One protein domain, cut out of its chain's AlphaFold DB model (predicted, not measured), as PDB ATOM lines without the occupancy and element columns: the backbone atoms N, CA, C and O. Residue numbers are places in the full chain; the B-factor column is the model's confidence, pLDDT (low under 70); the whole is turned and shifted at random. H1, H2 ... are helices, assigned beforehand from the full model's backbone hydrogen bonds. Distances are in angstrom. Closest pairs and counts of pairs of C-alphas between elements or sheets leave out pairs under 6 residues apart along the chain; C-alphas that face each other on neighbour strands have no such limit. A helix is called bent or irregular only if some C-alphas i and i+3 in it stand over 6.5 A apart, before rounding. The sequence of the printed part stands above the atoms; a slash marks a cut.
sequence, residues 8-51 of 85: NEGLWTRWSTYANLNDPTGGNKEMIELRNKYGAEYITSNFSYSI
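Overview. This is residues 8 to 51 of the 85 residues of an uncharacterized protein of Bifidobacterium bifidum LMG 13195 (UniProt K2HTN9). Two short helices, H2 and H3, meet as an L at one end of an elongated model, and a third, H1, lies off toward the other end, joined to them by the looping residues 19 to 28. From H3 the last residues, 47 to 51, run back along the long axis toward the H1 end. The printed part has 44 residues with three named helices, in the order H1, H2, H3, and no named strand; the class is all helix. The whole is compact, with a radius of gyration of the C-alphas of 10.6 A, and spans 33 by 17 by 15 A.

Arrangement. Begin at H2, residues 29 to 38, the longest helix. It touches H3, residues 40 to 46; look at Arg 35 and Ile 43, whose C-alphas are the closest of the two helices, 6.9 A apart. Their lines stand about perpendicular, at 81 degrees. H1, residues 10 to 18, is apart from both H2 and H3. In H2 and H3 every O i to N i+4 pair is within hydrogen-bond range; in H1, 3 of 5 are.

Along the chain. Find C-alpha 29 at (14.875, 85.070, 69.169); from there H2 runs 14.3 A to Tyr 38. H3 measures 10.3 A and ends at C-alpha 46, (9.792, 99.960, 62.971). Turn back to C-alpha 10 at (13.188, 77.355, 49.657), where H1 begins; it runs 13.9 A to Tyr 18. H1 is neither bent nor irregular, but only just: C-alphas 10 and 13 are 6.2 A apart.

Size, cuts and confidence. The two C-alphas farthest apart, those of Asn 8 and Tyr 38, are 33.8 A apart. The printed part has no cut. The link from H2 to H3 is tight, with 1 residue, and that from H1 to H2 is short, with 10. The mean pLDDT of the printed part is 73.7; look for values under 70 at residues 8 to 16, 18 to 19, 21 to 22 and 24.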
ATOM      1  N   ASN A   8      14.229  71.489  51.377       47.00
ATOM      2  CA  ASN A   8      12.965  71.278  50.658       47.00
ATOM      3  C   ASN A   8      11.990  72.461  50.558       47.00
ATOM      4  O   ASN A   8      11.115  72.403  49.700       47.00
ATOM      5  N   GLU A   9      12.150  73.557  51.308       53.84
ATOM      6  CA  GLU A   9      11.101  74.603  51.378       53.84
ATOM      7  C   GLU A   9      11.488  75.980  50.805       53.84
ATOM      8  O   GLU A   9      10.626  76.829  50.593       53.84
ATOM      9  N   GLY A  10      12.754  76.183  50.429       61.34
ATOM     10  CA  GLY A  10      13.188  77.355  49.657       61.34
ATOM     11  C   GLY A  10      13.005  78.718  50.347       61.34
ATOM     12  O   GLY A  10      12.645  78.831  51.517       61.34
ATOM     13  N   LEU A  11      13.290  79.786  49.594       64.75
ATOM     14  CA  LEU A  11      13.225  81.178  50.064       64.75
ATOM     15  C   LEU A  11      11.796  81.616  50.421       64.75
ATOM     16  O   LEU A  11      11.599  82.379  51.364       64.75
ATOM     17  N   TRP A  12      10.803  81.129  49.672       62.09
ATOM     18  CA  TRP A  12       9.416  81.580  49.773       62.09
ATOM     19  C   TRP A  12       8.787  81.280  51.135       62.09
ATOM     20  O   TRP A  12       8.158  82.160  51.713       62.09
ATOM     21  N   THR A  13       9.017  80.089  51.691       66.38
ATOM     22  CA  THR A  13       8.475  79.706  53.005       66.38
ATOM     23  C   THR A  13       9.060  80.543  54.139       66.38
ATOM     24  O   THR A  13       8.364  80.893  55.083       66.38
ATOM     25  N   ARG A  14      10.337  80.928  54.047       67.00
ATOM     26  CA  ARG A  14      10.962  81.837  55.021       67.00
ATOM     27  C   ARG A  14      10.513  83.281  54.830       67.00
ATOM     28  O   ARG A  14      10.381  84.010  55.801       67.00
ATOM     29  N   TRP A  15      10.281  83.712  53.598       66.94
ATOM     30  CA  TRP A  15       9.778  85.059  53.346       66.94
ATOM     31  C   TRP A  15       8.336  85.223  53.842       66.94
ATOM     32  O   TRP A  15       8.002  86.233  54.460       66.94
ATOM     33  N   SER A  16       7.495  84.207  53.636       67.00
ATOM     34  CA  SER A  16       6.105  84.228  54.087       67.00
ATOM     35  C   SER A  16       5.972  84.252  55.612       67.00
ATOM     36  O   SER A  16       5.010  84.835  56.109       67.00
ATOM     37  N   THR A  17       6.938  83.711  56.370       70.12
ATOM     38  CA  THR A  17       6.925  83.829  57.838       70.12
ATOM     39  C   THR A  17       7.215  85.247  58.318       70.12
ATOM     40  O   THR A  17       6.542  85.705  59.232       70.12
ATOM     41  N   TYR A  18       8.140  85.984  57.693       64.19
ATOM     42  CA  TYR A  18       8.360  87.400  58.033       64.19
ATOM     43  C   TYR A  18       7.216  88.309  57.564       64.19
ATOM     44  O   TYR A  18       6.941  89.328  58.192       64.19
ATOM     45  N   ALA A  19       6.519  87.931  56.487       67.19
ATOM     46  CA  ALA A  19       5.332  88.630  55.997       67.19
ATOM     47  C   ALA A  19       4.047  88.290  56.784       67.19
ATOM     48  O   ALA A  19       2.988  88.858  56.507       67.19
ATOM     49  N   ASN A  20       4.111  87.372  57.754       71.38
ATOM     50  CA  ASN A  20       2.969  87.029  58.587       71.38
ATOM     51  C   ASN A  20       2.732  88.125  59.631       71.38
ATOM     52  O   ASN A  20       3.408  88.182  60.653       71.38
ATOM     53  N   LEU A  21       1.725  88.965  59.400       67.38
ATOM     54  CA  LEU A  21       1.356  90.045  60.320       67.38
ATOM     55  C   LEU A  21       0.919  89.542  61.708       67.38
ATOM     56  O   LEU A  21       1.004  90.297  62.672       67.38
ATOM     57  N   ASN A  22       0.504  88.274  61.831       67.31
ATOM     58  CA  ASN A  22       0.170  87.665  63.123       67.31
ATOM     59  C   ASN A  22       1.413  87.206  63.904       67.31
ATOM     60  O   ASN A  22       1.365  87.132  65.130       67.31
ATOM     61  N   ASP A  23       2.524  86.900  63.224       70.56
ATOM     62  CA  ASP A  23       3.808  86.598  63.865       70.56
ATOM     63  C   ASP A  23       4.993  87.052  62.991       70.56
ATOM     64  O   ASP A  23       5.652  86.229  62.347       70.56
ATOM     65  N   PRO A  24       5.306  88.363  62.982       68.69
ATOM     66  CA  PRO A  24       6.313  88.945  62.092       68.69
ATOM     67  C   PRO A  24       7.753  88.667  62.554       68.69
ATOM     68  O   PRO A  24       8.695  89.317  62.102       68.69
ATOM     69  N   THR A  25       7.947  87.735  63.490       75.94
ATOM     70  CA  THR A  25       9.256  87.428  64.083       75.94
ATOM     71  C   THR A  25      10.069  86.453  63.236       75.94
ATOM     72  O   THR A  25      11.297  86.407  63.350       75.94
ATOM     73  N   GLY A  26       9.396  85.645  62.408       70.19
ATOM     74  CA  GLY A  26      10.022  84.616  61.575       70.19
ATOM     75  C   GLY A  26      10.889  83.614  62.351       70.19
ATOM     76  O   GLY A  26      11.790  83.011  61.767       70.19
ATOM     77  N   GLY A  27      10.659  83.458  63.662       71.62
ATOM     78  CA  GLY A  27      11.443  82.585  64.542       71.62
ATOM     79  C   GLY A  27      12.773  83.172  65.038       71.62
ATOM     80  O   GLY A  27      13.564  82.447  65.640       71.62
ATOM     81  N   ASN A  28      13.051  84.459  64.801       76.50
ATOM     82  CA  ASN A  28      14.234  85.121  65.354       76.50
ATOM     83  C   ASN A  28      14.030  85.406  66.856       76.50
ATOM     84  O   ASN A  28      13.047  86.039  67.237       76.50
ATOM     85  N   LYS A  29      14.963  84.948  67.703       78.62
ATOM     86  CA  LYS A  29      14.875  85.070  69.169       78.62
ATOM     87  C   LYS A  29      14.748  86.520  69.640       78.62
ATOM     88  O   LYS A  29      13.859  86.812  70.430       78.62
ATOM     89  N   GLU A  30      15.560  87.424  69.106       76.88
ATOM     90  CA  GLU A  30      15.531  88.842  69.486       76.88
ATOM     91  C   GLU A  30      14.230  89.519  69.036       76.88
ATOM     92  O   GLU A  30      13.652  90.326  69.762       76.88
ATOM     93  N   MET A  31      13.696  89.127  67.874       78.75
ATOM     94  CA  MET A  31      12.393  89.613  67.406       78.75
ATOM     95  C   MET A  31      11.244  89.079  68.265       78.75
ATOM     96  O   MET A  31      10.284  89.801  68.527       78.75
ATOM     97  N   ILE A  32      11.331  87.836  68.744       83.06
ATOM     98  CA  ILE A  32      10.365  87.277  69.699       83.06
ATOM     99  C   ILE A  32      10.408  88.053  71.019       83.06
ATOM    100  O   ILE A  32       9.354  88.389  71.558       83.06
ATOM    101  N   GLU A  33      11.594  88.383  71.528       84.06
ATOM    102  CA  GLU A  33      11.748  89.198  72.739       84.06
ATOM    103  C   GLU A  33      11.187  90.615  72.554       84.06
ATOM    104  O   GLU A  33      10.422  91.086  73.398       84.06
ATOM    105  N   LEU A  34      11.474  91.262  71.420       82.69
ATOM    106  CA  LEU A  34      10.889  92.551  71.038       82.69
ATOM    107  C   LEU A  34       9.361  92.494  70.978       82.69
ATOM    108  O   LEU A  34       8.697  93.358  71.552       82.69
ATOM    109  N   ARG A  35       8.799  91.464  70.334       83.56
ATOM    110  CA  ARG A  35       7.347  91.246  70.263       83.56
ATOM    111  C   ARG A  35       6.752  91.079  71.656       83.56
ATOM    112  O   ARG A  35       5.723  91.674  71.950       83.56
ATOM    113  N   ASN A  36       7.384  90.283  72.515       84.19
ATOM    114  CA  ASN A  36       6.898  90.052  73.875       84.19
ATOM    115  C   ASN A  36       6.975  91.326  74.734       84.19
ATOM    116  O   ASN A  36       6.179  91.487  75.656       84.19
ATOM    117  N   LYS A  37       7.914  92.233  74.434       87.25
ATOM    118  CA  LYS A  37       8.119  93.480  75.177       87.25
ATOM    119  C   LYS A  37       7.242  94.642  74.695       87.25
ATOM    120  O   LYS A  37       6.776  95.414  75.526       87.25
ATOM    121  N   TYR A  38       7.031  94.779  73.386       83.81
ATOM    122  CA  TYR A  38       6.386  95.953  72.775       83.81
ATOM    123  C   TYR A  38       5.183  95.625  71.874       83.81
ATOM    124  O   TYR A  38       4.532  96.538  71.372       83.81
ATOM    125  N   GLY A  39       4.865  94.346  71.670       84.00
ATOM    126  CA  GLY A  39       3.804  93.889  70.770       84.00
ATOM    127  C   GLY A  39       4.268  93.699  69.321       84.00
ATOM    128  O   GLY A  39       5.333  94.161  68.908       84.00
ATOM    129  N   ALA A  40       3.462  92.990  68.524       79.50
ATOM    130  CA  ALA A  40       3.771  92.710  67.116       79.50
ATOM    131  C   ALA A  40       3.743  93.971  66.231       79.50
ATOM    132  O   ALA A  40       4.522  94.075  65.286       79.50
ATOM    133  N   GLU A  41       2.904  94.953  66.577       82.56
ATOM    134  CA  GLU A  41       2.783  96.234  65.863       82.56
ATOM    135  C   GLU A  41       4.075  97.057  65.889       82.56
ATOM    136  O   GLU A  41       4.394  97.769  64.935       82.56
ATOM    137  N   TYR A  42       4.864  96.930  66.961       82.88
ATOM    138  CA  TYR A  42       6.170  97.575  67.047       82.88
ATOM    139  C   TYR A  42       7.110  97.057  65.955       82.88
ATOM    140  O   TYR A  42       7.844  97.834  65.347       82.88
ATOM    141  N   ILE A  43       7.062  95.757  65.662       80.75
ATOM    142  CA  ILE A  43       7.897  95.149  64.628       80.75
ATOM    143  C   ILE A  43       7.458  95.631  63.246       80.75
ATOM    144  O   ILE A  43       8.290  96.097  62.473       80.75
ATOM    145  N   THR A  44       6.160  95.574  62.948       78.75
ATOM    146  CA  THR A  44       5.641  95.975  61.632       78.75
ATOM    147  C   THR A  44       5.815  97.467  61.348       78.75
ATOM    148  O   THR A  44       5.945  97.842  60.186       78.75
ATOM    149  N   SER A  45       5.860  98.311  62.383       81.38
ATOM    150  CA  SER A  45       6.005  99.766  62.236       81.38
ATOM    151  C   SER A  45       7.458 100.254  62.212       81.38
ATOM    152  O   SER A  45       7.724 101.315  61.657       81.38
ATOM    153  N   ASN A  46       8.398  99.515  62.818       79.75
ATOM    154  CA  ASN A  46       9.792  99.960  62.971       79.75
ATOM    155  C   ASN A  46      10.801  99.157  62.140       79.75
ATOM    156  O   ASN A  46      11.942  99.595  61.992       79.75
ATOM    157  N   PHE A  47      10.420  97.998  61.597       79.00
ATOM    158  CA  PHE A  47      11.321  97.143  60.826       79.00
ATOM    159  C   PHE A  47      10.884  97.043  59.368       79.00
ATOM    160  O   PHE A  47       9.703  96.958  59.044       79.00
ATOM    161  N   SER A  48      11.868  97.026  58.474       76.25
ATOM    162  CA  SER A  48      11.676  96.792  57.045       76.25
ATOM    163  C   SER A  48      12.510  95.598  56.614       76.25
ATOM    164  O   SER A  48      13.689  95.494  56.956       76.25
ATOM    165  N   TYR A  49      11.899  94.699  55.848       73.50
ATOM    166  CA  TYR A  49      12.562  93.523  55.301       73.50
ATOM    167  C   TYR A  49      12.826  93.733  53.812       73.50
ATOM    168  O   TYR A  49      11.996  94.273  53.084       73.50
ATOM    169  N   SER A  50      13.992  93.311  53.333       72.00
ATOM    170  CA  SER A  50      14.354  93.374  51.914       72.00
ATOM    171  C   SER A  50      15.119  92.119  51.522       72.00
ATOM    172  O   SER A  50      15.929  91.610  52.298       72.00
ATOM    173  N   ILE A  51      14.852  91.609  50.320       74.38
ATOM    174  CA  ILE A  51      15.609  90.494  49.750       74.38
ATOM    175  C   ILE A  51      16.892  91.069  49.160       74.38
ATOM    176  O   ILE A  51      16.835  91.900  48.258       74.38
TER     177      ILE A  51